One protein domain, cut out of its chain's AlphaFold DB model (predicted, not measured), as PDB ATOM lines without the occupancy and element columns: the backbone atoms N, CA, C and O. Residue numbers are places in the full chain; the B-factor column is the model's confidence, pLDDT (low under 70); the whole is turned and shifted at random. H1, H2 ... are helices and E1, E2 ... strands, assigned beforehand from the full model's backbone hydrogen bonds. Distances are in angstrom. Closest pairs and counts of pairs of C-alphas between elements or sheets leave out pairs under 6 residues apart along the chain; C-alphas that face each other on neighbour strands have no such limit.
ATOM      1  N   ALA A  34     210.238 241.658 194.036       57.75
ATOM      2  CA  ALA A  34     210.000 240.229 194.120       57.75
ATOM      3  C   ALA A  34     208.596 239.962 194.667       57.75
ATOM      4  O   ALA A  34     208.314 240.227 195.841       57.75
ATOM      5  N   SER A  35     207.719 239.420 193.825       62.72
ATOM      6  CA  SER A  35     206.457 238.847 194.285       62.72
ATOM      7  C   SER A  35     206.744 237.614 195.143       62.72
ATOM      8  O   SER A  35     207.688 236.865 194.873       62.72
ATOM      9  N   ASN A  36     205.950 237.412 196.190       71.12
ATOM     10  CA  ASN A  36     206.076 236.221 197.021       71.12
ATOM     11  C   ASN A  36     205.736 234.979 196.178       71.12
ATOM     12  O   ASN A  36     204.806 235.006 195.372       71.12
ATOM     13  N   LYS A  37     206.491 233.896 196.369       77.25
ATOM     14  CA  LYS A  37     206.202 232.589 195.776       77.25
ATOM     15  C   LYS A  37     205.577 231.687 196.829       77.25
ATOM     16  O   LYS A  37     206.019 231.673 197.974       77.25
ATOM     17  N   THR A  38     204.557 230.943 196.433       79.12
ATOM     18  CA  THR A  38     203.938 229.900 197.251       79.12
ATOM     19  C   THR A  38     204.588 228.562 196.932       79.12
ATOM     20  O   THR A  38     204.725 228.205 195.761       79.12
ATOM     21  N   PHE A  39     204.993 227.838 197.967       80.81
ATOM     22  CA  PHE A  39     205.569 226.505 197.869       80.81
ATOM     23  C   PHE A  39     204.721 225.531 198.676       80.81
ATOM     24  O   PHE A  39     204.515 225.741 199.870       80.81
ATOM     25  N   ASP A  40     204.274 224.457 198.035       81.75
ATOM     26  CA  ASP A  40     203.609 223.360 198.727       81.75
ATOM     27  C   ASP A  40     204.673 222.383 199.232       81.75
ATOM     28  O   ASP A  40     205.367 221.742 198.442       81.75
ATOM     29  N   VAL A  41     204.828 222.292 200.551       82.25
ATOM     30  CA  VAL A  41     205.821 221.433 201.205       82.25
ATOM     31  C   VAL A  41     205.111 220.399 202.068       82.25
ATOM     32  O   VAL A  41     204.250 220.733 202.883       82.25
ATOM     33  N   GLU A  42     205.497 219.133 201.909       79.38
ATOM     34  CA  GLU A  42     205.079 218.056 202.803       79.38
ATOM     35  C   GLU A  42     206.138 217.866 203.896       79.38
ATOM     36  O   GLU A  42     207.312 217.613 203.616       79.38
ATOM     37  N   GLY A  43     205.736 218.042 205.153       74.19
ATOM     38  CA  GLY A  43     206.610 217.835 206.302       74.19
ATOM     39  C   GLY A  43     206.863 216.348 206.585       74.19
ATOM     40  O   GLY A  43     206.157 215.473 206.075       74.19
ATOM     41  N   PRO A  44     207.840 216.031 207.453       71.81
ATOM     42  CA  PRO A  44     208.223 214.650 207.767       71.81
ATOM     43  C   PRO A  44     207.063 213.814 208.338       71.81
ATOM     44  O   PRO A  44     207.016 212.600 208.141       71.81
ATOM     45  N   SER A  45     206.089 214.464 208.979       69.56
ATOM     46  CA  SER A  45     204.894 213.838 209.555       69.56
ATOM     47  C   SER A  45     203.688 213.773 208.600       69.56
ATOM     48  O   SER A  45     202.564 213.577 209.065       69.56
ATOM     49  N   LYS A  46     203.890 213.907 207.275       73.19
ATOM     50  CA  LYS A  46     202.833 213.968 206.228       73.19
ATOM     51  C   LYS A  46     201.851 215.131 206.381       73.19
ATOM     52  O   LYS A  46     200.689 215.077 205.980       73.19
ATOM     53  N   GLU A  47     202.327 216.180 207.019       75.88
ATOM     54  CA  GLU A  47     201.641 217.451 207.184       75.88
ATOM     55  C   GLU A  47     201.838 218.300 205.929       75.88
ATOM     56  O   GLU A  47     202.925 218.333 205.357       75.88
ATOM     57  N   LYS A  48     200.775 218.967 205.477       79.00
ATOM     58  CA  LYS A  48     200.809 219.799 204.272       79.00
ATOM     59  C   LYS A  48     200.945 221.265 204.661       79.00
ATOM     60  O   LYS A  48     200.131 221.777 205.434       79.00
ATOM     61  N   TYR A  49     201.924 221.942 204.080       80.88
ATOM     62  CA  TYR A  49     202.153 223.369 204.259       80.88
ATOM     63  C   TYR A  49     202.137 224.083 202.919       80.88
ATOM     64  O   TYR A  49     202.722 223.605 201.956       80.88
ATOM     65  N   GLU A  50     201.514 225.252 202.894       84.12
ATOM     66  CA  GLU A  50     201.606 226.216 201.807       84.12
ATOM     67  C   GLU A  50     202.473 227.369 202.325       84.12
ATOM     68  O   GLU A  50     202.019 228.231 203.079       84.12
ATOM     69  N   VAL A  51     203.765 227.347 202.010       81.62
ATOM     70  CA  VAL A  51     204.718 228.343 202.504       81.62
ATOM     71  C   VAL A  51     204.821 229.484 201.502       81.62
ATOM     72  O   VAL A  51     205.281 229.309 200.375       81.62
ATOM     73  N   VAL A  52     204.412 230.678 201.920       83.31
ATOM     74  CA  VAL A  52     204.567 231.909 201.146       83.31
ATOM     75  C   VAL A  52     205.941 232.480 201.483       83.31
ATOM     76  O   VAL A  52     206.139 233.066 202.550       83.31
ATOM     77  N   ALA A  53     206.905 232.278 200.589       80.06
ATOM     78  CA  ALA A  53     208.292 232.680 200.778       80.06
ATOM     79  C   ALA A  53     208.714 233.787 199.787       80.06
ATOM     80  O   ALA A  53     208.185 233.883 198.673       80.06
ATOM     81  N   PRO A  54     209.686 234.638 200.159       76.12
ATOM     82  CA  PRO A  54     210.320 235.572 199.230       76.12
ATOM     83  C   PRO A  54     210.886 234.841 198.004       76.12
ATOM     84  O   PRO A  54     211.397 233.730 198.133       76.12
ATOM     85  N   SER A  55     210.867 235.460 196.819       70.00
ATOM     86  CA  SER A  55     211.288 234.792 195.572       70.00
ATOM     87  C   SER A  55     212.755 234.344 195.536       70.00
ATOM     88  O   SER A  55     213.106 233.539 194.677       70.00
ATOM     89  N   ASN A  56     213.589 234.894 196.421       70.69
ATOM     90  CA  ASN A  56     215.010 234.570 196.566       70.69
ATOM     91  C   ASN A  56     215.262 233.405 197.548       70.69
ATOM     92  O   ASN A  56     216.403 233.054 197.821       70.69
ATOM     93  N   THR A  57     214.202 232.834 198.123       74.56
ATOM     94  CA  THR A  57     214.318 231.749 199.104       74.56
ATOM     95  C   THR A  57     214.558 230.436 198.380       74.56
ATOM     96  O   THR A  57     213.852 230.107 197.422       74.56
ATOM     97  N   THR A  58     215.547 229.678 198.840       82.12
ATOM     98  CA  THR A  58     215.812 228.340 198.303       82.12
ATOM     99  C   THR A  58     214.807 227.332 198.851       82.12
ATOM    100  O   THR A  58     214.331 227.464 199.975       82.12
ATOM    101  N   GLU A  59     214.510 226.278 198.091       79.00
ATOM    102  CA  GLU A  59     213.603 225.214 198.543       79.00
ATOM    103  C   GLU A  59     214.069 224.589 199.873       79.00
ATOM    104  O   GLU A  59     213.262 224.332 200.761       79.00
ATOM    105  N   ALA A  60     215.387 224.461 200.072       82.62
ATOM    106  CA  ALA A  60     215.974 223.987 201.323       82.62
ATOM    107  C   ALA A  60     215.639 224.886 202.531       82.62
ATOM    108  O   ALA A  60     215.360 224.377 203.618       82.62
ATOM    109  N   GLU A  61     215.631 226.211 202.361       83.69
ATOM    110  CA  GLU A  61     215.240 227.152 203.418       83.69
ATOM    111  C   GLU A  61     213.741 227.076 203.722       83.69
ATOM    112  O   GLU A  61     213.352 227.148 204.890       83.69
ATOM    113  N   VAL A  62     212.905 226.882 202.697       84.19
ATOM    114  CA  VAL A  62     211.453 226.699 202.853       84.19
ATOM    115  C   VAL A  62     211.152 225.415 203.631       84.19
ATOM    116  O   VAL A  62     210.378 225.440 204.588       84.19
ATOM    117  N   VAL A  63     211.811 224.303 203.285       85.12
ATOM    118  CA  VAL A  63     211.669 223.021 203.997       85.12
ATOM    119  C   VAL A  63     212.155 223.141 205.441       85.12
ATOM    120  O   VAL A  63     211.463 222.704 206.359       85.12
ATOM    121  N   ALA A  64     213.302 223.785 205.672       86.25
ATOM    122  CA  ALA A  64     213.811 224.022 207.023       86.25
ATOM    123  C   ALA A  64     212.862 224.904 207.858       86.25
ATOM    124  O   ALA A  64     212.731 224.706 209.066       86.25
ATOM    125  N   PHE A  65     212.184 225.869 207.233       83.94
ATOM    126  CA  PHE A  65     211.184 226.707 207.894       83.94
ATOM    127  C   PHE A  65     209.912 225.937 208.251       83.94
ATOM    128  O   PHE A  65     209.416 226.080 209.371       83.94
ATOM    129  N   ALA A  66     209.424 225.082 207.348       83.38
ATOM    130  CA  ALA A  66     208.311 224.180 207.632       83.38
ATOM    131  C   ALA A  66     208.656 223.230 208.794       83.38
ATOM    132  O   ALA A  66     207.894 223.121 209.748       83.38
ATOM    133  N   GLN A  67     209.858 222.643 208.792       82.44
ATOM    134  CA  GLN A  67     210.333 221.763 209.870       82.44
ATOM    135  C   GLN A  67     210.467 222.459 211.231       82.44
ATOM    136  O   GLN A  67     210.293 221.819 212.266       82.44
ATOM    137  N   ARG A  68     210.777 223.763 211.260       83.56
ATOM    138  CA  ARG A  68     210.838 224.544 212.511       83.56
ATOM    139  C   ARG A  68     209.473 224.808 213.138       83.56
ATOM    140  O   ARG A  68     209.430 225.179 214.308       83.56
ATOM    141  N   ASN A  69     208.391 224.633 212.388       77.81
ATOM    142  CA  ASN A  69     207.026 224.827 212.860       77.81
ATOM    143  C   ASN A  69     206.280 223.484 212.855       77.81
ATOM    144  O   ASN A  69     205.304 223.355 212.117       77.81
ATOM    145  N   PRO A  70     206.731 222.476 213.635       69.38
ATOM    146  CA  PRO A  70     206.115 221.157 213.612       69.38
ATOM    147  C   PRO A  70     204.664 221.247 214.079       69.38
ATOM    148  O   PRO A  70     204.356 221.905 215.081       69.38
ATOM    149  N   ARG A  71     203.766 220.567 213.365       70.44
ATOM    150  CA  ARG A  71     202.374 220.415 213.774       70.44
ATOM    151  C   ARG A  71     202.171 219.063 214.455       70.44
ATOM    152  O   ARG A  71     203.105 218.306 214.708       70.44
ATOM    153  N   ALA A  72     200.924 218.788 214.825       68.25
ATOM    154  CA  ALA A  72     200.543 217.496 215.375       68.25
ATOM    155  C   ALA A  72     200.794 216.376 214.351       68.25
ATOM    156  O   ALA A  72     200.470 216.530 213.174       68.25
ATOM    157  N   ASP A  73     201.312 215.241 214.824       67.69
ATOM    158  CA  ASP A  73     201.673 214.089 213.997       67.69
ATOM    159  C   ASP A  73     200.471 213.550 213.194       67.69
ATOM    160  O   ASP A  73     199.563 212.911 213.732       67.69
ATOM    161  N   CYS A  74     200.479 213.772 211.877       69.88
ATOM    162  CA  CYS A  74     199.486 213.227 210.942       69.88
ATOM    163  C   CYS A  74     199.831 211.799 210.473       69.88
ATOM    164  O   CYS A  74     199.074 211.185 209.715       69.88
ATOM    165  N   SER A  75     200.961 211.253 210.936       69.44
ATOM    166  CA  SER A  75     201.479 209.930 210.578       69.44
ATOM    167  C   SER A  75     200.643 208.781 211.162       69.44
ATOM    168  O   SER A  75     200.390 207.796 210.466       69.44
ATOM    169  N   ALA A  76     200.168 208.924 212.406       64.88
ATOM    170  CA  ALA A  76     199.424 207.890 213.132       64.88
ATOM    171  C   ALA A  76     197.894 208.002 212.987       64.88
ATOM    172  O   ALA A  76     197.187 206.997 213.030       64.88
ATOM    173  N   SER A  77     197.365 209.215 212.795       61.53
ATOM    174  CA  SER A  77     195.926 209.487 212.717       61.53
ATOM    175  C   SER A  77     195.639 210.474 211.583       61.53
ATOM    176  O   SER A  77     195.815 211.682 211.734       61.53
ATOM    177  N   LYS A  78     195.121 209.970 210.454       60.84
ATOM    178  CA  LYS A  78     194.674 210.795 209.312       60.84
ATOM    179  C   LYS A  78     193.414 211.630 209.595       60.84
ATOM    180  O   LYS A  78     192.981 212.378 208.725       60.84
ATOM    181  N   ASN A  79     192.814 211.490 210.776       62.19
ATOM    182  CA  ASN A  79     191.442 211.933 211.034       62.19
ATOM    183  C   ASN A  79     191.346 213.333 211.659       62.19
ATOM    184  O   ASN A  79     190.245 213.813 211.918       62.19
ATOM    185  N   GLY A  80     192.477 213.997 211.910       65.75
ATOM    186  CA  GLY A  80     192.474 215.389 212.347       65.75
ATOM    187  C   GLY A  80     192.116 216.316 211.177       65.75
ATOM    188  O   GLY A  80     192.742 216.197 210.121       65.75
ATOM    189  N   PRO A  81     191.188 217.279 211.332       68.62
ATOM    190  CA  PRO A  81     190.838 218.221 210.261       68.62
ATOM    191  C   PRO A  81     192.052 219.028 209.769       68.62
ATOM    192  O   PRO A  81     192.093 219.473 208.630       68.62
ATOM    193  N   TRP A  82     193.090 219.162 210.593       69.00
ATOM    194  CA  TRP A  82     194.356 219.814 210.254       69.00
ATOM    195  C   TRP A  82     195.277 219.020 209.309       69.00
ATOM    196  O   TRP A  82     196.191 219.624 208.756       69.00
ATOM    197  N   CYS A  83     195.061 217.716 209.105       72.44
ATOM    198  CA  CYS A  83     195.879 216.886 208.206       72.44
ATOM    199  C   CYS A  83     195.389 216.919 206.748       72.44
ATOM    200  O   CYS A  83     196.115 216.533 205.832       72.44
ATOM    201  N   SER A  84     194.148 217.356 206.518       73.56
ATOM    202  CA  SER A  84     193.536 217.396 205.183       73.56
ATOM    203  C   SER A  84     193.772 218.715 204.447       73.56
ATOM    204  O   SER A  84     193.791 218.714 203.216       73.56
ATOM    205  N   TYR A  85     193.973 219.817 205.176       75.06
ATOM    206  CA  TYR A  85     194.110 221.158 204.604       75.06
ATOM    207  C   TYR A  85     195.530 221.704 204.776       75.06
ATOM    208  O   TYR A  85     196.054 221.655 205.895       75.06
ATOM    209  N   PRO A  86     196.143 222.249 203.705       76.69
ATOM    210  CA  PRO A  86     197.438 222.898 203.814       76.69
ATOM    211  C   PRO A  86     197.328 224.156 204.680       76.69
ATOM    212  O   PRO A  86     196.378 224.932 204.559       76.69
ATOM    213  N   VAL A  87     198.293 224.354 205.577       80.75
ATOM    214  CA  VAL A  87     198.382 225.592 206.363       80.75
ATOM    215  C   VAL A  87     199.248 226.591 205.646       80.75
ATOM    216  O   VAL A  87     200.381 226.283 205.284       80.75
ATOM    217  N   LYS A  88     198.733 227.812 205.542       81.25
ATOM    218  CA  LYS A  88     199.499 228.948 205.056       81.25
ATOM    219  C   LYS A  88     200.499 229.394 206.111       81.25
ATOM    220  O   LYS A  88     200.108 229.859 207.180       81.25
ATOM    221  N   LEU A  89     201.779 229.239 205.802       83.19
ATOM    222  CA  LEU A  89     202.882 229.748 206.601       83.19
ATOM    223  C   LEU A  89     203.540 230.892 205.835       83.19
ATOM    224  O   LEU A  89     204.049 230.700 204.734       83.19
ATOM    225  N   GLU A  90     203.542 232.089 206.410       82.00
ATOM    226  CA  GLU A  90     204.225 233.229 205.804       82.00
ATOM    227  C   GLU A  90     205.642 233.345 206.348       82.00
ATOM    228  O   GLU A  90     205.871 233.505 207.549       82.00
ATOM    229  N   MET A  91     206.611 233.289 205.442       79.56
ATOM    230  CA  MET A  91     208.004 233.508 205.782       79.56
ATOM    231  C   MET A  91     208.263 235.016 205.773       79.56
ATOM    232  O   MET A  91     208.149 235.680 204.739       79.56
ATOM    233  N   HIS A  92     208.589 235.588 206.934       73.31
ATOM    234  CA  HIS A  92     208.921 237.008 207.012       73.31
ATOM    235  C   HIS A  92     210.129 237.331 206.129       73.31
ATOM    236  O   HIS A  92     211.165 236.663 206.193       73.31
ATOM    237  N   ARG A  93     210.007 238.386 205.309       68.00
ATOM    238  CA  ARG A  93     211.147 238.922 204.558       68.00
ATOM    239  C   ARG A  93     212.230 239.319 205.553       68.00
ATOM    240  O   ARG A  93     211.944 240.010 206.531       68.00
ATOM    241  N   LYS A  94     213.479 238.926 205.279       67.44
ATOM    242  CA  LYS A  94     214.629 239.524 205.963       67.44
ATOM    243  C   LYS A  94     214.511 241.042 205.835       67.44
ATOM    244  O   LYS A  94     214.334 241.554 204.727       67.44
ATOM    245  N   ALA A  95     214.557 241.724 206.976       60.69
ATOM    246  CA  ALA A  95     214.590 243.175 207.016       60.69
ATOM    247  C   ALA A  95     215.761 243.667 206.156       60.69
ATOM    248  O   ALA A  95     216.826 243.046 206.145       60.69
TER     249      ALA A  95
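Overview. This is residues 34 to 95 of the 129 residues of an uncharacterized protein of Bradyrhizobium sp. SG09 (UniProt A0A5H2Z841). A narrow three-stranded sheet has helix H1 slantwise over one face; the loop of residues 69 to 80 and small H2 make one end of a rod. The 62 printed residues, under half in named elements, hold E1 E2 H1 H2 E3, class mixed. The mixed sheet runs E1 E2 E3. The whole is compact, radius of gyration of the C-alphas 12.1 A, spanning 38 by 17 by 16 A.

Along the chain. E1, residues 37 to 42, starts at C-alpha 37 (206.202, 232.589, 195.776) and is 16.2 A long. E2 is residues 48 to 53, 15.3 A; H1 59 to 68, 14.3 A; H2 81 to 84, 5.8 A. E3, residues 87 to 90, 9.6 A, ends at C-alpha 90 (204.225, 233.229, 205.804).

Arrangement. E1 and E2 form an antiparallel hairpin; N 39 and O 51 are 2.8 A apart. E3 is parallel to E2, with N 50 and O 87 2.8 A apart. E2, H1 H2, E3 make a strand-helix-strand unit, helices between parallel neighbour strands, with a left-handed crossover. H1 is on the sheet, two layers, at a height of 9.0 A; its closest C-alphas to E1 are Val 63 and Val 41, 6.7 A. In H1 every O i to N i+4 pair is within hydrogen-bond range; H2 is too short for one.

Size, cuts and confidence. The printed part has no cut. The H1 to H2 link is long. Low confidence, under 70, includes residues 72 to 82.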